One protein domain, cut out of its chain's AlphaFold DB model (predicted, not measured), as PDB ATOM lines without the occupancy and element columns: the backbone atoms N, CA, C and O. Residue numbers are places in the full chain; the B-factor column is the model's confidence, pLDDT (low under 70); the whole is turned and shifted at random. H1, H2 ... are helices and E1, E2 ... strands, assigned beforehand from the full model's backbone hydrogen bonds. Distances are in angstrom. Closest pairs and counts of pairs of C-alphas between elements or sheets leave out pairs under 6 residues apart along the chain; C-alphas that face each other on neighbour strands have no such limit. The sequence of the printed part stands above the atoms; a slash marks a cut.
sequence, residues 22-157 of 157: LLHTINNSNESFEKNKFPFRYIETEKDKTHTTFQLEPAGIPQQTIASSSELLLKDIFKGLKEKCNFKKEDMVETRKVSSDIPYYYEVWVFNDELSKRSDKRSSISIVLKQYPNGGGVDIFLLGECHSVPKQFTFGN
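AT A GLANCE: This is residues 22 to 157 of the 157 residues of an uncharacterized protein of Shewanella polaris (UniProt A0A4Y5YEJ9). Two lobes stand end to end: the larger is a twisted sheet of four strands, E3 to E6, with H3 over part of one face toward the E6 edge; the smaller is a sheet of three strands, E1, E2 and E7, with H1 along one face. The lobes meet where the first residue of E1, Phe 40, and the last of E2, Pro 58, come near the larger sheet, and the short H2 only grazes that sheet. The printed part has 136 residues, with three named helices and seven named strands in the order H1 E1 E2 H2 H3 E3 E4 E5 E6 E7; the class is mixed, helices and strands. Both sheets are antiparallel, in the orders E3 E4 E5 E6 and E1 E2 E7. The whole is compact by its radius of gyration of the C-alphas, 16.2 A, yet elongated in outline, with spans of 55 by 32 by 20 A.

HOW THE PARTS SIT: E3, residues 92 to 101, E4, residues 104 to 112, E5, residues 122 to 131, and E6, residues 138 to 143, form a meander, each strand the antiparallel neighbour of the one before and each following pair a hairpin. E3 bends by 53 degrees at residue 98. N 96 and O 108 of E3 and E4 are 2.8 A apart, N 107 and O 127 of E4 and E5 2.9 A, and N 128 and O 141 of E5 and E6 2.9 A, within hydrogen-bond range. H3, residues 71 to 85, is on one face of this sheet, making two layers, a helix over a sheet, at a height over the sheet of 9.2 A. It lies over E6 and, only just, with 3 C-alphas, over E5. On the local plane it stands at 28 degrees to E6, along the strands but only just. The closest C-alphas of H3 and E6 are those of Ile 77 and Ile 140, 6.9 A apart. H2, residues 66 to 69, only grazes the sheet with residues 66 to 67, and it and H3 only just touch, only at the corner, with Ala 67 and Leu 74 the closest C-alphas at 5.7 A. Residues 61 to 62 pair antiparallel with residues 96 to 97 of E3. In the other sheet, E2, residues 51 to 58, is the inner strand, between the edge strands E1, residues 40 to 47, and E7, residues 152 to 156. E1 and E2 form a hairpin, with N 43 and O 55 at 3.0 A; N 54 and O 153 of E2 and E7 are 2.9 A apart. H1, residues 22 to 35, is on this sheet at a height of 9.2 A, over E1 and E2, and runs along the strands at 10 degrees to E2 on the local plane. The closest C-alphas of H1 and E1 are those of Asn 30 and Arg 41, 5.4 A. Between the sheets, the closest C-alphas of E2 and E5 are those of Pro 58 and Ser 124, 6.4 A. H1 and H3 are apart. Every O i to N i+4 pair is within hydrogen-bond range in H1 and H3; H2 is too short for such a pair.

IN THESE COORDINATES: E5 measures 28.7 A from first to last C-alpha, E4 26.3 A, E3 24.3 A and E6 15.8 A. E2 measures 22.9 A, E1 20.0 A and E7 13.6 A. H3 measures 20.4 A, H1 20.0 A and H2 6.2 A. H1 begins at C-alpha 22, (3.102, 39.735, -5.774), E3 begins at C-alpha 92, (-30.216, 44.256, -9.048), and E7 ends at C-alpha 156, (5.337, 48.123, -0.777).

THE WHOLE: The two C-alphas farthest apart are those of Thr 50 and Asn 134, at 56.3 A, while the first and last printed C-alphas are 9.4 A apart. The printed part has no cut, and no link is long. The mean pLDDT of the printed part is 93.7; residue 157, the chain's last, is under 70.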
ATOM      1  N   LEU A  22       4.390  39.107  -6.030       79.44
ATOM      2  CA  LEU A  22       3.102  39.735  -5.774       79.44
ATOM      3  C   LEU A  22       2.054  39.344  -6.818       79.44
ATOM      4  O   LEU A  22       0.961  38.902  -6.464       79.44
ATOM      5  N   LEU A  23       2.396  39.456  -8.105       81.38
ATOM      6  CA  LEU A  23       1.470  39.124  -9.188       81.38
ATOM      7  C   LEU A  23       1.070  37.644  -9.136       81.38
ATOM      8  O   LEU A  23      -0.095  37.307  -9.323       81.38
ATOM      9  N   HIS A  24       2.024  36.769  -8.815       85.81
ATOM     10  CA  HIS A  24       1.759  35.345  -8.647       85.81
ATOM     11  C   HIS A  24       0.810  35.069  -7.466       85.81
ATOM     12  O   HIS A  24      -0.148  34.313  -7.614       85.81
ATOM     13  N   THR A  25       0.999  35.721  -6.314       87.50
ATOM     14  CA  THR A  25       0.088  35.589  -5.162       87.50
ATOM     15  C   THR A  25      -1.332  36.066  -5.477       87.50
ATOM     16  O   THR A  25      -2.300  35.407  -5.086       87.50
ATOM     17  N   ILE A  26      -1.473  37.185  -6.194       91.69
ATOM     18  CA  ILE A  26      -2.781  37.718  -6.597       91.69
ATOM     19  C   ILE A  26      -3.472  36.779  -7.590       91.69
ATOM     20  O   ILE A  26      -4.642  36.449  -7.393       91.69
ATOM     21  N   ASN A  27      -2.748  36.285  -8.597       92.44
ATOM     22  CA  ASN A  27      -3.288  35.332  -9.566       92.44
ATOM     23  C   ASN A  27      -3.753  34.041  -8.883       92.44
ATOM     24  O   ASN A  27      -4.906  33.656  -9.051       92.44
ATOM     25  N   ASN A  28      -2.931  33.452  -8.012       93.25
ATOM     26  CA  ASN A  28      -3.304  32.243  -7.271       93.25
ATOM     27  C   ASN A  28      -4.518  32.466  -6.357       93.25
ATOM     28  O   ASN A  28      -5.357  31.579  -6.193       93.25
ATOM     29  N   SER A  29      -4.631  33.657  -5.759       94.31
ATOM     30  CA  SER A  29      -5.800  34.020  -4.951       94.31
ATOM     31  C   SER A  29      -7.061  34.095  -5.810       94.31
ATOM     32  O   SER A  29      -8.086  33.533  -5.431       94.31
ATOM     33  N   ASN A  30      -6.978  34.726  -6.983       95.56
ATOM     34  CA  ASN A  30      -8.095  34.837  -7.920       95.56
ATOM     35  C   ASN A  30      -8.505  33.477  -8.507       95.56
ATOM     36  O   ASN A  30      -9.698  33.184  -8.565       95.56
ATOM     37  N   GLU A  31      -7.548  32.612  -8.853       96.00
ATOM     38  CA  GLU A  31      -7.819  31.232  -9.278       96.00
ATOM     39  C   GLU A  31      -8.530  30.433  -8.176       96.00
ATOM     40  O   GLU A  31      -9.516  29.734  -8.426       96.00
ATOM     41  N   SER A  32      -8.075  30.571  -6.927       96.62
ATOM     42  CA  SER A  32      -8.727  29.950  -5.773       96.62
ATOM     43  C   SER A  32     -10.144  30.490  -5.560       96.62
ATOM     44  O   SER A  32     -11.073  29.712  -5.333       96.62
ATOM     45  N   PHE A  33     -10.347  31.805  -5.665       96.25
ATOM     46  CA  PHE A  33     -11.669  32.425  -5.569       96.25
ATOM     47  C   PHE A  33     -12.622  31.901  -6.639       96.25
ATOM     48  O   PHE A  33     -13.735  31.496  -6.309       96.25
ATOM     49  N   GLU A  34     -12.185  31.815  -7.892       95.62
ATOM     50  CA  GLU A  34     -13.010  31.290  -8.978       95.62
ATOM     51  C   GLU A  34     -13.353  29.805  -8.778       95.62
ATOM     52  O   GLU A  34     -14.515  29.397  -8.916       95.62
ATOM     53  N   LYS A  35     -12.371  28.990  -8.366       95.31
ATOM     54  CA  LYS A  35     -12.586  27.574  -8.039       95.31
ATOM     55  C   LYS A  35     -13.646  27.415  -6.950       95.31
ATOM     56  O   LYS A  35     -14.581  26.631  -7.132       95.31
ATOM     57  N   ASN A  36     -13.547  28.220  -5.893       95.94
ATOM     58  CA  ASN A  36     -14.465  28.239  -4.754       95.94
ATOM     59  C   ASN A  36     -15.738  29.074  -4.988       95.94
ATOM     60  O   ASN A  36     -16.528  29.241  -4.062       95.94
ATOM     61  N   LYS A  37     -15.953  29.582  -6.212       97.06
ATOM     62  CA  LYS A  37     -17.146  30.352  -6.602       97.06
ATOM     63  C   LYS A  37     -17.372  31.584  -5.718       97.06
ATOM     64  O   LYS A  37     -18.505  31.945  -5.404       97.06
ATOM     65  N   PHE A  38     -16.286  32.228  -5.303       96.88
ATOM     66  CA  PHE A  38     -16.318  33.461  -4.528       96.88
ATOM     67  C   PHE A  38     -16.664  34.656  -5.440       96.88
ATOM     68  O   PHE A  38     -16.041  34.786  -6.496       96.88
ATOM     69  N   PRO A  39     -17.614  35.536  -5.060       97.56
ATOM     70  CA  PRO A  39     -18.179  36.541  -5.971       97.56
ATOM     71  C   PRO A  39     -17.241  37.701  -6.326       97.56
ATOM     72  O   PRO A  39     -17.596  38.548  -7.144       97.56
ATOM     73  N   PHE A  40     -16.049  37.758  -5.733       96.69
ATOM     74  CA  PHE A  40     -15.090  38.834  -5.951       96.69
ATOM     75  C   PHE A  40     -13.746  38.305  -6.443       96.69
ATOM     76  O   PHE A  40     -13.379  37.153  -6.210       96.69
ATOM     77  N   ARG A  41     -12.979  39.195  -7.065       96.19
ATOM     78  CA  ARG A  41     -11.570  38.997  -7.410       96.19
ATOM     79  C   ARG A  41     -10.770  40.237  -7.046       96.19
ATOM     80  O   ARG A  41     -11.313  41.340  -7.044       96.19
ATOM     81  N   TYR A  42      -9.484  40.070  -6.780       95.06
ATOM     82  CA  TYR A  42      -8.578  41.202  -6.668       95.06
ATOM     83  C   TYR A  42      -8.328  41.817  -8.038       95.06
ATOM     84  O   TYR A  42      -7.993  41.107  -8.992       95.06
ATOM     85  N   ILE A  43      -8.446  43.138  -8.100       93.31
ATOM     86  CA  ILE A  43      -7.986  43.951  -9.221       93.31
ATOM     87  C   ILE A  43      -6.957  44.966  -8.726       93.31
ATOM     88  O   ILE A  43      -7.050  45.444  -7.595       93.31
ATOM     89  N   GLU A  44      -5.970  45.275  -9.564       92.44
ATOM     90  CA  GLU A  44      -5.057  46.393  -9.322       92.44
ATOM     91  C   GLU A  44      -5.853  47.695  -9.465       92.44
ATOM     92  O   GLU A  44      -6.502  47.922 -10.486       92.44
ATOM     93  N   THR A  45      -5.847  48.515  -8.418       88.81
ATOM     94  CA  THR A  45      -6.581  49.795  -8.370       88.81
ATOM     95  C   THR A  45      -5.647  50.994  -8.390       88.81
ATOM     96  O   THR A  45      -6.004  52.048  -8.907       88.81
ATOM     97  N   GLU A  46      -4.435  50.816  -7.876       87.38
ATOM     98  CA  GLU A  46      -3.404  51.837  -7.850       87.38
ATOM     99  C   GLU A  46      -2.042  51.167  -7.968       87.38
ATOM    100  O   GLU A  46      -1.791  50.121  -7.363       87.38
ATOM    101  N   LYS A  47      -1.162  51.791  -8.745       86.00
ATOM    102  CA  LYS A  47       0.231  51.394  -8.874       86.00
ATOM    103  C   LYS A  47       1.081  52.639  -8.996       86.00
ATOM    104  O   LYS A  47       0.967  53.381  -9.972       86.00
ATOM    105  N   ASP A  48       1.953  52.842  -8.024       85.50
ATOM    106  CA  ASP A  48       2.926  53.919  -8.048       85.50
ATOM    107  C   ASP A  48       4.356  53.363  -7.911       85.50
ATOM    108  O   ASP A  48       4.613  52.175  -8.125       85.50
ATOM    109  N   LYS A  49       5.333  54.231  -7.630       80.50
ATOM    110  CA  LYS A  49       6.734  53.811  -7.452       80.50
ATOM    111  C   LYS A  49       6.992  53.106  -6.119       80.50
ATOM    112  O   LYS A  49       7.984  52.399  -6.010       80.50
ATOM    113  N   THR A  50       6.143  53.320  -5.124       79.06
ATOM    114  CA  THR A  50       6.341  52.928  -3.723       79.06
ATOM    115  C   THR A  50       5.439  51.784  -3.283       79.06
ATOM    116  O   THR A  50       5.792  51.061  -2.357       79.06
ATOM    117  N   HIS A  51       4.294  51.605  -3.933       83.50
ATOM    118  CA  HIS A  51       3.300  50.621  -3.585       83.50
ATOM    119  C   HIS A  51       2.392  50.239  -4.762       83.50
ATOM    120  O   HIS A  51       2.294  50.919  -5.787       83.50
ATOM    121  N   THR A  52       1.712  49.111  -4.587       87.88
ATOM    122  CA  THR A  52       0.618  48.651  -5.445       87.88
ATOM    123  C   THR A  52      -0.565  48.256  -4.561       87.88
ATOM    124  O   THR A  52      -0.394  47.500  -3.597       87.88
ATOM    125  N   THR A  53      -1.763  48.752  -4.876       89.56
ATOM    126  CA  THR A  53      -2.996  48.491  -4.115       89.56
ATOM    127  C   THR A  53      -3.956  47.623  -4.915       89.56
ATOM    128  O   THR A  53      -4.328  47.942  -6.049       89.56
ATOM    129  N   PHE A  54      -4.419  46.549  -4.276       92.06
ATOM    130  CA  PHE A  54      -5.429  45.647  -4.810       92.06
ATOM    131  C   PHE A  54      -6.707  45.716  -3.977       92.06
ATOM    132  O   PHE A  54      -6.659  45.682  -2.743       92.06
ATOM    133  N   GLN A  55      -7.853  45.752  -4.650       92.88
ATOM    134  CA  GLN A  55      -9.172  45.739  -4.014       92.88
ATOM    135  C   GLN A  55     -10.036  44.617  -4.582       92.88
ATOM    136  O   GLN A  55      -9.868  44.205  -5.733       92.88
ATOM    137  N   LEU A  56     -10.940  44.094  -3.753       93.88
ATOM    138  CA  LEU A  56     -11.953  43.150  -4.211       93.88
ATOM    139  C   LEU A  56     -13.021  43.864  -5.034       93.88
ATOM    140  O   LEU A  56     -13.727  44.721  -4.511       93.88
ATOM    141  N   GLU A  57     -13.208  43.412  -6.267       95.31
ATOM    142  CA  GLU A  57     -14.279  43.848  -7.160       95.31
ATOM    143  C   GLU A  57     -15.097  42.655  -7.670       95.31
ATOM    144  O   GLU A  57     -14.570  41.532  -7.695       95.31
ATOM    145  N   PRO A  58     -16.377  42.854  -8.050       96.88
ATOM    146  CA  PRO A  58     -17.223  41.780  -8.555       96.88
ATOM    147  C   PRO A  58     -16.542  41.015  -9.697       96.88
ATOM    148  O   PRO A  58     -16.036  41.601 -10.662       96.88
ATOM    149  N   ALA A  59     -16.504  39.688  -9.581       97.81
ATOM    150  CA  ALA A  59     -15.824  38.843 -10.552       97.81
ATOM    151  C   ALA A  59     -16.562  38.807 -11.903       97.81
ATOM    152  O   ALA A  59     -17.731  39.171 -12.024       97.81
ATOM    153  N   GLY A  60     -15.856  38.362 -12.945       97.38
ATOM    154  CA  GLY A  60     -16.423  38.211 -14.285       97.38
ATOM    155  C   GLY A  60     -16.540  39.514 -15.073       97.38
ATOM    156  O   GLY A  60     -15.965  40.546 -14.710       97.38
ATOM    157  N   ILE A  61     -17.272  39.445 -16.184       97.38
ATOM    158  CA  ILE A  61     -17.497  40.540 -17.138       97.38
ATOM    159  C   ILE A  61     -19.009  40.801 -17.226       97.38
ATOM    160  O   ILE A  61     -19.751  39.818 -17.316       97.38
ATOM    161  N   PRO A  62     -19.480  42.067 -17.218       98.19
ATOM    162  CA  PRO A  62     -20.898  42.381 -17.372       98.19
ATOM    163  C   PRO A  62     -21.501  41.691 -18.592       98.19
ATOM    164  O   PRO A  62     -21.008  41.830 -19.711       98.19
ATOM    165  N   GLN A  63     -22.555  40.916 -18.363       97.31
ATOM    166  CA  GLN A  63     -23.263  40.181 -19.402       97.31
ATOM    167  C   GLN A  63     -24.657  39.821 -18.894       97.31
ATOM    168  O   GLN A  63     -24.819  39.511 -17.717       97.31
ATOM    169  N   GLN A  64     -25.650  39.801 -19.784       96.19
ATOM    170  CA  GLN A  64     -26.981  39.287 -19.474       96.19
ATOM    171  C   GLN A  64     -26.917  37.847 -18.940       96.19
ATOM    172  O   GLN A  64     -26.227  37.000 -19.515       96.19
ATOM    173  N   THR A  65     -27.653  37.591 -17.856       96.38
ATOM    174  CA  THR A  65     -27.746  36.265 -17.239       96.38
ATOM    175  C   THR A  65     -28.348  35.224 -18.179       96.38
ATOM    176  O   THR A  65     -29.343  35.488 -18.857       96.38
ATOM    177  N   ILE A  66     -27.814  34.002 -18.161       94.31
ATOM    178  CA  ILE A  66     -28.405  32.864 -18.877       94.31
ATOM    179  C   ILE A  66     -29.817  32.524 -18.376       94.31
ATOM    180  O   ILE A  66     -30.651  32.019 -19.137       94.31
ATOM    181  N   ALA A  67     -30.122  32.861 -17.118       95.06
ATOM    182  CA  ALA A  67     -31.438  32.645 -16.534       95.06
ATOM    183  C   ALA A  67     -32.538  33.453 -17.238       95.06
ATOM    184  O   ALA A  67     -33.703  33.076 -17.151       95.06
ATOM    185  N   SER A  68     -32.205  34.503 -18.002       92.94
ATOM    186  CA  SER A  68     -33.214  35.304 -18.710       92.94
ATOM    187  C   SER A  68     -33.990  34.535 -19.777       92.94
ATOM    188  O   SER A  68     -35.010  35.020 -20.253       92.94
ATOM    189  N   SER A  69     -33.514  33.349 -20.160       89.69
ATOM    190  CA  SER A  69     -34.222  32.437 -21.061       89.69
ATOM    191  C   SER A  69     -35.438  31.750 -20.418       89.69
ATOM    192  O   SER A  69     -36.252  31.172 -21.136       89.69
ATOM    193  N   SER A  70     -35.587  31.811 -19.088       93.31
ATOM    194  CA  SER A  70     -36.677  31.168 -18.350       93.31
ATOM    195  C   SER A  70     -37.175  32.049 -17.205       93.31
ATOM    196  O   SER A  70     -36.486  32.272 -16.210       93.31
ATOM    197  N   GLU A  71     -38.420  32.515 -17.315       95.12
ATOM    198  CA  GLU A  71     -39.067  33.309 -16.263       95.12
ATOM    199  C   GLU A  71     -39.206  32.524 -14.949       95.12
ATOM    200  O   GLU A  71     -39.007  33.085 -13.871       95.12
ATOM    201  N   LEU A  72     -39.484  31.217 -15.034       95.00
ATOM    202  CA  LEU A  72     -39.569  30.339 -13.866       95.00
ATOM    203  C   LEU A  72     -38.227  30.272 -13.128       95.00
ATOM    204  O   LEU A  72     -38.184  30.477 -11.919       95.00
ATOM    205  N   LEU A  73     -37.129  30.069 -13.864       95.75
ATOM    206  CA  LEU A  73     -35.789  30.013 -13.282       95.75
ATOM    207  C   LEU A  73     -35.411  31.343 -12.622       95.75
ATOM    208  O   LEU A  73     -34.926  31.358 -11.494       95.75
ATOM    209  N   LEU A  74     -35.681  32.469 -13.292       97.06
ATOM    210  CA  LEU A  74     -35.479  33.796 -12.706       97.06
ATOM    211  C   LEU A  74     -36.266  33.972 -11.404       97.06
ATOM    212  O   LEU A  74     -35.724  34.475 -10.419       97.06
ATOM    213  N   LYS A  75     -37.536  33.555 -11.386       97.44
ATOM    214  CA  LYS A  75     -38.395  33.642 -10.203       97.44
ATOM    215  C   LYS A  75     -37.843  32.816  -9.041       97.44
ATOM    216  O   LYS A  75     -37.839  33.312  -7.915       97.44
ATOM    217  N   ASP A  76     -37.352  31.610  -9.304       97.75
ATOM    218  CA  ASP A  76     -36.782  30.734  -8.277       97.75
ATOM    219  C   ASP A  76     -35.461  31.285  -7.718       97.75
ATOM    220  O   ASP A  76     -35.272  31.306  -6.499       97.75
ATOM    221  N   ILE A  77     -34.590  31.831  -8.578       98.31
ATOM    222  CA  ILE A  77     -33.358  32.510  -8.143       98.31
ATOM    223  C   ILE A  77     -33.697  33.701  -7.237       98.31
ATOM    224  O   ILE A  77     -33.166  33.805  -6.130       98.31
ATOM    225  N   PHE A  78     -34.611  34.583  -7.662       98.31
ATOM    226  CA  PHE A  78     -34.998  35.748  -6.860       98.31
ATOM    227  C   PHE A  78     -35.727  35.375  -5.572       98.31
ATOM    228  O   PHE A  78     -35.554  36.058  -4.563       98.31
ATOM    229  N   LYS A  79     -36.502  34.287  -5.566       98.38
ATOM    230  CA  LYS A  79     -37.081  33.748  -4.334       98.38
ATOM    231  C   LYS A  79     -35.975  33.374  -3.345       98.38
ATOM    232  O   LYS A  79     -36.010  33.846  -2.211       98.38
ATOM    233  N   GLY A  80     -34.968  32.618  -3.787       98.06
ATOM    234  CA  GLY A  80     -33.835  32.240  -2.941       98.06
ATOM    235  C   GLY A  80     -33.004  33.441  -2.473       98.06
ATOM    236  O   GLY A  80     -32.615  33.505  -1.310       98.06
ATOM    237  N   LEU A  81     -32.772  34.432  -3.340       98.44
ATOM    238  CA  LEU A  81     -32.071  35.671  -2.978       98.44
ATOM    239  C   LEU A  81     -32.841  36.492  -1.943       98.44
ATOM    240  O   LEU A  81     -32.242  37.008  -0.999       98.44
ATOM    241  N   LYS A  82     -34.165  36.579  -2.080       98.19
ATOM    242  CA  LYS A  82     -35.022  37.254  -1.107       98.19
ATOM    243  C   LYS A  82     -35.020  36.526   0.235       98.19
ATOM    244  O   LYS A  82     -34.913  37.168   1.271       98.19
ATOM    245  N   GLU A  83     -35.111  35.201   0.232       97.94
ATOM    246  CA  GLU A  83     -35.096  34.397   1.460       97.94
ATOM    247  C   GLU A  83     -33.730  34.440   2.162       97.94
ATOM    248  O   GLU A  83     -33.676  34.547   3.385       97.94
ATOM    249  N   LYS A  84     -32.628  34.402   1.400       96.94
ATOM    250  CA  LYS A  84     -31.262  34.381   1.944       96.94
ATOM    251  C   LYS A  84     -30.751  35.767   2.347       96.94
ATOM    252  O   LYS A  84     -30.114  35.895   3.387       96.94
ATOM    253  N   CYS A  85     -30.988  36.776   1.511       96.94
ATOM    254  CA  CYS A  85     -30.352  38.094   1.603       96.94
ATOM    255  C   CYS A  85     -31.340  39.268   1.624       96.94
ATOM    256  O   CYS A  85     -30.910  40.411   1.737       96.94
ATOM    257  N   ASN A  86     -32.648  39.017   1.489       97.62
ATOM    258  CA  ASN A  86     -33.683  40.043   1.312       97.62
ATOM    259  C   ASN A  86     -33.500  40.929   0.059       97.62
ATOM    260  O   ASN A  86     -34.119  41.987  -0.039       97.62
ATOM    261  N   PHE A  87     -32.705  40.480  -0.918       98.19
ATOM    262  CA  PHE A  87     -32.540  41.171  -2.198       98.19
ATOM    263  C   PHE A  87     -33.726  40.917  -3.125       98.19
ATOM    264  O   PHE A  87     -34.220  39.791  -3.249       98.19
ATOM    265  N   LYS A  88     -34.170  41.977  -3.796       97.56
ATOM    266  CA  LYS A  88     -35.261  41.969  -4.769       97.56
ATOM    267  C   LYS A  88     -34.727  42.239  -6.171       97.56
ATOM    268  O   LYS A  88     -33.568  42.592  -6.374       97.56
ATOM    269  N   LYS A  89     -35.601  42.075  -7.162       96.25
ATOM    270  CA  LYS A  89     -35.252  42.313  -8.566       96.25
ATOM    271  C   LYS A  89     -34.889  43.772  -8.824       96.25
ATOM    272  O   LYS A  89     -33.986  44.033  -9.608       96.25
ATOM    273  N   GLU A  90     -35.565  44.695  -8.150       97.50
ATOM    274  CA  GLU A  90     -35.343  46.137  -8.279       97.50
ATOM    275  C   GLU A  90     -33.994  46.574  -7.690       97.50
ATOM    276  O   GLU A  90     -33.462  47.609  -8.083       97.50
ATOM    277  N   ASP A  91     -33.423  45.769  -6.789       98.00
ATOM    278  CA  ASP A  91     -32.113  46.029  -6.192       98.00
ATOM    279  C   ASP A  91     -30.970  45.613  -7.133       98.00
ATOM    280  O   ASP A  91     -29.828  46.022  -6.933       98.00
ATOM    281  N   MET A  92     -31.241  44.790  -8.153       97.81
ATOM    282  CA  MET A  92     -30.216  44.256  -9.048       97.81
ATOM    283  C   MET A  92     -29.661  45.349  -9.971       97.81
ATOM    284  O   MET A  92     -30.392  45.978 -10.734       97.81
ATOM    285  N   VAL A  93     -28.345  45.528  -9.931       98.06
ATOM    286  CA  VAL A  93     -27.603  46.509 -10.734       98.06
ATOM    287  C   VAL A  93     -27.157  45.891 -12.051       98.06
ATOM    288  O   VAL A  93     -27.386  46.452 -13.119       98.06
ATOM    289  N   GLU A  94     -26.499  44.736 -11.975       98.25
ATOM    290  CA  GLU A  94     -25.955  44.044 -13.137       98.25
ATOM    291  C   GLU A  94     -25.708  42.562 -12.846       98.25
ATOM    292  O   GLU A  94     -25.617  42.127 -11.695       98.25
ATOM    293  N   THR A  95     -25.551  41.793 -13.919       98.56
ATOM    294  CA  THR A  95     -25.073  40.412 -13.884       98.56
ATOM    295  C   THR A  95     -23.743  40.324 -14.617       98.56
ATOM    296  O   THR A  95     -23.499  41.042 -15.590       98.56
ATOM    297  N   ARG A  96     -22.856  39.455 -14.141       98.56
ATOM    298  CA  ARG A  96     -21.507  39.289 -14.674       98.56
ATOM    299  C   ARG A  96     -21.237  37.814 -14.905       98.56
ATOM    300  O   ARG A  96     -21.383  37.010 -13.989       98.56
ATOM    301  N   LYS A  97     -20.817  37.446 -16.113       98.06
ATOM    302  CA  LYS A  97     -20.412  36.072 -16.424       98.06
ATOM    303  C   LYS A  97     -18.984  35.847 -15.940       98.06
ATOM    304  O   LYS A  97     -18.090  36.599 -16.334       98.06
ATOM    305  N   VAL A  98     -18.771  34.810 -15.132       97.81
ATOM    306  CA  VAL A  98     -17.431  34.361 -14.729       97.81
ATOM    307  C   VAL A  98     -16.990  33.199 -15.613       97.81
ATOM    308  O   VAL A  98     -16.024  33.344 -16.354       97.81
ATOM    309  N   SER A  99     -17.745  32.099 -15.619       96.38
ATOM    310  CA  SER A  99     -17.484  30.943 -16.485       96.38
ATOM    311  C   SER A  99     -18.780  30.296 -16.984       96.38
ATOM    312  O   SER A  99     -19.865  30.518 -16.440       96.38
ATOM    313  N   SER A 100     -18.683  29.539 -18.077       93.69
ATOM    314  CA  SER A 100     -19.826  28.929 -18.761       93.69
ATOM    315  C   SER A 100     -19.383  27.631 -19.432       93.69
ATOM    316  O   SER A 100     -19.136  27.606 -20.637       93.69
ATOM    317  N   ASP A 101     -19.311  26.564 -18.643       92.06
ATOM    318  CA  ASP A 101     -18.859  25.242 -19.068       92.06
ATOM    319  C   ASP A 101     -19.991  24.240 -18.851       92.06
ATOM    320  O   ASP A 101     -20.214  23.792 -17.728       92.06
ATOM    321  N   ILE A 102     -20.721  23.886 -19.915       90.25
ATOM    322  CA  ILE A 102     -21.876  22.973 -19.836       90.25
ATOM    323  C   ILE A 102     -21.497  21.709 -19.038       90.25
ATOM    324  O   ILE A 102     -20.508  21.054 -19.373       90.25
ATOM    325  N   PRO A 103     -22.277  21.324 -18.009       93.44
ATOM    326  CA  PRO A 103     -23.609  21.835 -17.655       93.44
ATOM    327  C   PRO A 103     -23.636  22.975 -16.616       93.44
ATOM    328  O   PRO A 103     -24.706  23.298 -16.102       93.44
ATOM    329  N   TYR A 104     -22.487  23.545 -16.263       95.62
ATOM    330  CA  TYR A 104     -22.333  24.556 -15.222       95.62
ATOM    331  C   TYR A 104     -22.225  25.971 -15.790       95.62
ATOM    332  O   TYR A 104     -21.430  26.261 -16.682       95.62
ATOM    333  N   TYR A 105     -22.964  26.886 -15.179       96.56
ATOM    334  CA  TYR A 105     -22.859  28.314 -15.441       96.56
ATOM    335  C   TYR A 105     -22.572  29.023 -14.130       96.56
ATOM    336  O   TYR A 105     -23.237  28.765 -13.127       96.56
ATOM    337  N   TYR A 106     -21.566  29.890 -14.133       98.12
ATOM    338  CA  TYR A 106     -21.181  30.669 -12.970       98.12
ATOM    339  C   TYR A 106     -21.260  32.158 -13.295       98.12
ATOM    340  O   TYR A 106     -20.498  32.692 -14.107       98.12
ATOM    341  N   GLU A 107     -22.185  32.825 -12.617       98.50
ATOM    342  CA  GLU A 107     -22.406  34.257 -12.706       98.50
ATOM    343  C   GLU A 107     -22.246  34.916 -11.336       98.50
ATOM    344  O   GLU A 107     -22.425  34.291 -10.292       98.50
ATOM    345  N   VAL A 108     -21.945  36.207 -11.347       98.69
ATOM    346  CA  VAL A 108     -21.994  37.073 -10.173       98.69
ATOM    347  C   VAL A 108     -23.055  38.129 -10.416       98.69
ATOM    348  O   VAL A 108     -23.037  38.817 -11.435       98.69
ATOM    349  N   TRP A 109     -24.007  38.229  -9.499       98.56
ATOM    350  CA  TRP A 109     -25.084  39.207  -9.559       98.56
ATOM    351  C   TRP A 109     -24.819  40.293  -8.524       98.56
ATOM    352  O   TRP A 109     -24.535  39.992  -7.362       98.56
ATOM    353  N   VAL A 110     -24.879  41.546  -8.967       98.50
ATOM    354  CA  VAL A 110     -24.556  42.733  -8.173       98.50
ATOM    355  C   VAL A 110     -25.847  43.442  -7.792       98.50
ATOM    356  O   VAL A 110     -26.704  43.669  -8.644       98.50
ATOM    357  N   PHE A 111     -25.966  43.825  -6.526       98.56
ATOM    358  CA  PHE A 111     -27.148  44.467  -5.956       98.56
ATOM    359  C   PHE A 111     -26.775  45.770  -5.263       98.56
ATOM    360  O   PHE A 111     -25.704  45.863  -4.660       98.56
ATOM    361  N   ASN A 112     -27.676  46.747  -5.307       98.38
ATOM    362  CA  ASN A 112     -27.692  47.842  -4.350       98.38
ATOM    363  C   ASN A 112     -28.053  47.263  -2.975       98.38
ATOM    364  O   ASN A 112     -29.015  46.513  -2.835       98.38
ATOM    365  N   ASP A 113     -27.249  47.586  -1.971       97.94
ATOM    366  CA  ASP A 113     -27.340  47.039  -0.625       97.94
ATOM    367  C   ASP A 113     -26.866  48.081   0.394       97.94
ATOM    368  O   ASP A 113     -25.669  48.255   0.640       97.94
ATOM    369  N   GLU A 114     -27.817  48.755   1.038       96.75
ATOM    370  CA  GLU A 114     -27.538  49.773   2.058       96.75
ATOM    371  C   GLU A 114     -26.794  49.216   3.282       96.75
ATOM    372  O   GLU A 114     -26.033  49.937   3.945       96.75
ATOM    373  N   LEU A 115     -26.972  47.918   3.562       97.06
ATOM    374  CA  LEU A 115     -26.306  47.211   4.655       97.06
ATOM    375  C   LEU A 115     -24.868  46.809   4.299       97.06
ATOM    376  O   LEU A 115     -24.100  46.425   5.189       97.06
ATOM    377  N   SER A 116     -24.468  46.946   3.031       96.44
ATOM    378  CA  SER A 116     -23.085  46.761   2.613       96.44
ATOM    379  C   SER A 116     -22.166  47.753   3.328       96.44
ATOM    380  O   SER A 116     -22.456  48.951   3.479       96.44
ATOM    381  N   LYS A 117     -21.010  47.243   3.759       95.19
ATOM    382  CA  LYS A 117     -19.932  48.051   4.346       95.19
ATOM    383  C   LYS A 117     -19.001  48.628   3.280       95.19
ATOM    384  O   LYS A 117     -18.053  49.327   3.630       95.19
ATOM    385  N   ARG A 118     -19.227  48.318   1.998       92.44
ATOM    386  CA  ARG A 118     -18.510  48.946   0.884       92.44
ATOM    387  C   ARG A 118     -18.957  50.400   0.715       92.44
ATOM    388  O   ARG A 118     -20.085  50.760   1.047       92.44
ATOM    389  N   SER A 119     -18.069  51.229   0.178       92.38
ATOM    390  CA  SER A 119     -18.336  52.646  -0.104       92.38
ATOM    391  C   SER A 119     -19.398  52.849  -1.186       92.38
ATOM    392  O   SER A 119     -20.153  53.811  -1.120       92.38
ATOM    393  N   ASP A 120     -19.477  51.933  -2.152       93.88
ATOM    394  CA  ASP A 120     -20.436  51.957  -3.261       93.88
ATOM    395  C   ASP A 120     -21.838  51.464  -2.880       93.88
ATOM    396  O   ASP A 120     -22.728  51.486  -3.729       93.88
ATOM    397  N   LYS A 121     -22.034  51.010  -1.633       96.75
ATOM    398  CA  LYS A 121     -23.285  50.403  -1.159       96.75
ATOM    399  C   LYS A 121     -23.779  49.282  -2.064       96.75
ATOM    400  O   LYS A 121     -24.973  49.139  -2.303       96.75
ATOM    401  N   ARG A 122     -22.847  48.468  -2.567       97.00
ATOM    402  CA  ARG A 122     -23.167  47.288  -3.370       97.00
ATOM    403  C   ARG A 122     -22.745  46.007  -2.687       97.00
ATOM    404  O   ARG A 122     -21.789  45.976  -1.909       97.00
ATOM    405  N   SER A 123     -23.450  44.939  -3.026       98.00
ATOM    406  CA  SER A 123     -23.099  43.574  -2.657       98.00
ATOM    407  C   SER A 123     -23.166  42.655  -3.864       98.00
ATOM    408  O   SER A 123     -23.832  42.958  -4.850       98.00
ATOM    409  N   SER A 124     -22.420  41.553  -3.828       98.06
ATOM    410  CA  SER A 124     -22.351  40.605  -4.942       98.06
ATOM    411  C   SER A 124     -22.546  39.178  -4.457       98.06
ATOM    412  O   SER A 124     -21.917  38.762  -3.486       98.06
ATOM    413  N   ILE A 125     -23.399  38.429  -5.155       98.38
ATOM    414  CA  ILE A 125     -23.698  37.025  -4.866       98.38
ATOM    415  C   ILE A 125     -23.355  36.186  -6.084       98.38
ATOM    416  O   ILE A 125     -23.702  36.525  -7.214       98.38
ATOM    417  N   SER A 126     -22.683  35.071  -5.839       98.56
ATOM    418  CA  SER A 126     -22.404  34.073  -6.857       98.56
ATOM    419  C   SER A 126     -23.648  33.232  -7.101       98.56
ATOM    420  O   SER A 126     -24.178  32.617  -6.174       98.56
ATOM    421  N   ILE A 127     -24.080  33.175  -8.354       98.44
ATOM    422  CA  ILE A 127     -25.160  32.323  -8.835       98.44
ATOM    423  C   ILE A 127     -24.520  31.221  -9.669       98.44
ATOM    424  O   ILE A 127     -23.975  31.475 -10.746       98.44
ATOM    425  N   VAL A 128     -24.551  29.993  -9.156       98.25
ATOM    426  CA  VAL A 128     -24.076  28.819  -9.892       98.25
ATOM    427  C   VAL A 128     -25.280  27.988 -10.290       98.25
ATOM    428  O   VAL A 128     -26.065  27.572  -9.439       98.25
ATOM    429  N   LEU A 129     -25.417  27.756 -11.588       97.50
ATOM    430  CA  LEU A 129     -26.484  26.961 -12.169       97.50
ATOM    431  C   LEU A 129     -25.897  25.665 -12.702       97.50
ATOM    432  O   LEU A 129     -24.886  25.689 -13.406       97.50
ATOM    433  N   LYS A 130     -26.537  24.540 -12.393       96.56
ATOM    434  CA  LYS A 130     -26.177  23.234 -12.952       96.56
ATOM    435  C   LYS A 130     -27.377  22.657 -13.682       96.56
ATOM    436  O   LYS A 130     -28.370  22.290 -13.062       96.56
ATOM    437  N   GLN A 131     -27.268  22.557 -14.998       93.94
ATOM    438  CA  GLN A 131     -28.307  21.976 -15.835       93.94
ATOM    439  C   GLN A 131     -28.285  20.443 -15.753       93.94
ATOM    440  O   GLN A 131     -27.238  19.813 -15.906       93.94
ATOM    441  N   TYR A 132     -29.447  19.824 -15.563       93.38
ATOM    442  CA  TYR A 132     -29.567  18.375 -15.689       93.38
ATOM    443  C   TYR A 132     -29.677  17.944 -17.160       93.38
ATOM    444  O   TYR A 132     -30.263  18.664 -17.977       93.38
ATOM    445  N   PRO A 133     -29.160  16.752 -17.517       88.62
ATOM    446  CA  PRO A 133     -29.351  16.188 -18.849       88.62
ATOM    447  C   PRO A 133     -30.831  16.118 -19.243       88.62
ATOM    448  O   PRO A 133     -31.711  16.001 -18.388       88.62
ATOM    449  N   ASN A 134     -31.102  16.154 -20.550       85.81
ATOM    450  CA  ASN A 134     -32.441  15.983 -21.128       85.81
ATOM    451  C   ASN A 134     -33.500  16.972 -20.604       85.81
ATOM    452  O   ASN A 134     -34.688  16.661 -20.601       85.81
ATOM    453  N   GLY A 135     -33.083  18.156 -20.145       76.00
ATOM    454  CA  GLY A 135     -34.006  19.170 -19.634       76.00
ATOM    455  C   GLY A 135     -34.601  18.837 -18.263       76.00
ATOM    456  O   GLY A 135     -35.638  19.391 -17.914       76.00
ATOM    457  N   GLY A 136     -33.953  17.975 -17.471       85.94
ATOM    458  CA  GLY A 136     -34.403  17.557 -16.134       85.94
ATOM    459  C   GLY A 136     -34.375  18.639 -15.042       85.94
ATOM    460  O   GLY A 136     -34.322  18.300 -13.865       85.94
ATOM    461  N   GLY A 137     -34.378  19.921 -15.410       90.31
ATOM    462  CA  GLY A 137     -34.303  21.056 -14.492       90.31
ATOM    463  C   GLY A 137     -32.895  21.628 -14.314       90.31
ATOM    464  O   GLY A 137     -31.954  21.293 -15.041       90.31
ATOM    465  N   VAL A 138     -32.778  22.543 -13.353       95.00
ATOM    466  CA  VAL A 138     -31.551  23.279 -13.035       95.00
ATOM    467  C   VAL A 138     -31.425  23.378 -11.517       95.00
ATOM    468  O   VAL A 138     -32.340  23.884 -10.869       95.00
ATOM    469  N   ASP A 139     -30.298  22.939 -10.961       96.75
ATOM    470  CA  ASP A 139     -29.952  23.263  -9.574       96.75
ATOM    471  C   ASP A 139     -29.441  24.701  -9.490       96.75
ATOM    472  O   ASP A 139     -28.654  25.141 -10.336       96.75
ATOM    473  N   ILE A 140     -29.846  25.406  -8.434       97.88
ATOM    474  CA  ILE A 140     -29.467  26.793  -8.162       97.88
ATOM    475  C   ILE A 140     -28.660  26.832  -6.864       97.88
ATOM    476  O   ILE A 140     -29.163  26.471  -5.801       97.88
ATOM    477  N   PHE A 141     -27.430  27.335  -6.930       98.06
ATOM    478  CA  PHE A 141     -26.599  27.580  -5.755       98.06
ATOM    479  C   PHE A 141     -26.327  29.077  -5.609       98.06
ATOM    480  O   PHE A 141     -25.782  29.710  -6.513       98.06
ATOM    481  N   LEU A 142     -26.687  29.629  -4.447       98.19
ATOM    482  CA  LEU A 142     -26.460  31.029  -4.084       98.19
ATOM    483  C   LEU A 142     -25.302  31.101  -3.086       98.19
ATOM    484  O   LEU A 142     -25.465  30.746  -1.913       98.19
ATOM    485  N   LEU A 143     -24.129  31.550  -3.525       97.50
ATOM    486  CA  LEU A 143     -22.882  31.493  -2.755       97.50
ATOM    487  C   LEU A 143     -22.341  32.895  -2.444       97.50
ATOM    488  O   LEU A 143     -22.525  33.836  -3.213       97.50
ATOM    489  N   GLY A 144     -21.669  33.020  -1.301       93.44
ATOM    490  CA  GLY A 144     -21.168  34.293  -0.778       93.44
ATOM    491  C   GLY A 144     -22.017  34.875   0.352       93.44
ATOM    492  O   GLY A 144     -23.117  34.390   0.651       93.44
ATOM    493  N   GLU A 145     -21.453  35.905   0.977       92.50
ATOM    494  CA  GLU A 145     -22.058  36.694   2.051       92.50
ATOM    495  C   GLU A 145     -22.996  37.750   1.464       92.50
ATOM    496  O   GLU A 145     -22.638  38.422   0.499       92.50
ATOM    497  N   CYS A 146     -24.177  37.923   2.064       93.69
ATOM    498  CA  CYS A 146     -25.174  38.883   1.583       93.69
ATOM    499  C   CYS A 146     -24.665  40.324   1.637       93.69
ATOM    500  O   CYS A 146     -24.742  41.029   0.640       93.69
ATOM    501  N   HIS A 147     -24.108  40.743   2.776       95.75
ATOM    502  CA  HIS A 147     -23.683  42.124   2.993       95.75
ATOM    503  C   HIS A 147     -22.171  42.231   2.909       95.75
ATOM    504  O   HIS A 147     -21.433  41.764   3.781       95.75
ATOM    505  N   SER A 148     -21.707  42.833   1.819       92.62
ATOM    506  CA  SER A 148     -20.299  42.812   1.458       92.62
ATOM    507  C   SER A 148     -19.459  43.642   2.419       92.62
ATOM    508  O   SER A 148     -19.810  44.757   2.812       92.62
ATOM    509  N   VAL A 149     -18.302  43.091   2.775       89.44
ATOM    510  CA  VAL A 149     -17.289  43.767   3.585       89.44
ATOM    511  C   VAL A 149     -16.089  44.050   2.687       89.44
ATOM    512  O   VAL A 149     -15.583  43.111   2.064       89.44
ATOM    513  N   PRO A 150     -15.628  45.309   2.585       82.94
ATOM    514  CA  PRO A 150     -14.490  45.635   1.741       82.94
ATOM    515  C   PRO A 150     -13.241  44.900   2.234       82.94
ATOM    516  O   PRO A 150     -13.002  44.780   3.437       82.94
ATOM    517  N   LYS A 151     -12.429  44.427   1.288       83.38
ATOM    518  CA  LYS A 151     -11.066  43.965   1.554       83.38
ATOM    519  C   LYS A 151     -10.135  44.621   0.549       83.38
ATOM    520  O   LYS A 151     -10.362  44.536  -0.658       83.38
ATOM    521  N   GLN A 152      -9.103  45.261   1.079       84.75
ATOM    522  CA  GLN A 152      -8.032  45.887   0.321       84.75
ATOM    523  C   GLN A 152      -6.696  45.482   0.927       84.75
ATOM    524  O   GLN A 152      -6.598  45.312   2.145       84.75
ATOM    525  N   PHE A 153      -5.680  45.358   0.083       82.88
ATOM    526  CA  PHE A 153      -4.312  45.123   0.522       82.88
ATOM    527  C   PHE A 153      -3.368  45.982  -0.311       82.88
ATOM    528  O   PHE A 153      -3.509  46.074  -1.532       82.88
ATOM    529  N   THR A 154      -2.405  46.596   0.368       82.06
ATOM    530  CA  THR A 154      -1.379  47.445  -0.233       82.06
ATOM    531  C   THR A 154      -0.024  46.813   0.036       82.06
ATOM    532  O   THR A 154       0.292  46.477   1.178       82.06
ATOM    533  N   PHE A 155       0.761  46.636  -1.019       78.81
ATOM    534  CA  PHE A 155       2.114  46.095  -0.944       78.81
ATOM    535  C   PHE A 155       3.114  47.202  -1.237       78.81
ATOM    536  O   PHE A 155       2.909  47.943  -2.191       78.81
ATOM    537  N   GLY A 156       4.181  47.292  -0.442       77.00
ATOM    538  CA  GLY A 156       5.337  48.123  -0.777       77.00
ATOM    539  C   GLY A 156       6.124  47.496  -1.928       77.00
ATOM    540  O   GLY A 156       6.287  46.273  -1.951       77.00
ATOM    541  N   ASN A 157       6.562  48.326  -2.875       66.75
ATOM    542  CA  ASN A 157       7.394  47.919  -4.011       66.75
ATOM    543  C   ASN A 157       8.876  47.818  -3.634       66.75
ATOM    544  O   ASN A 157       9.332  48.617  -2.783       66.75
TER     545      ASN A 157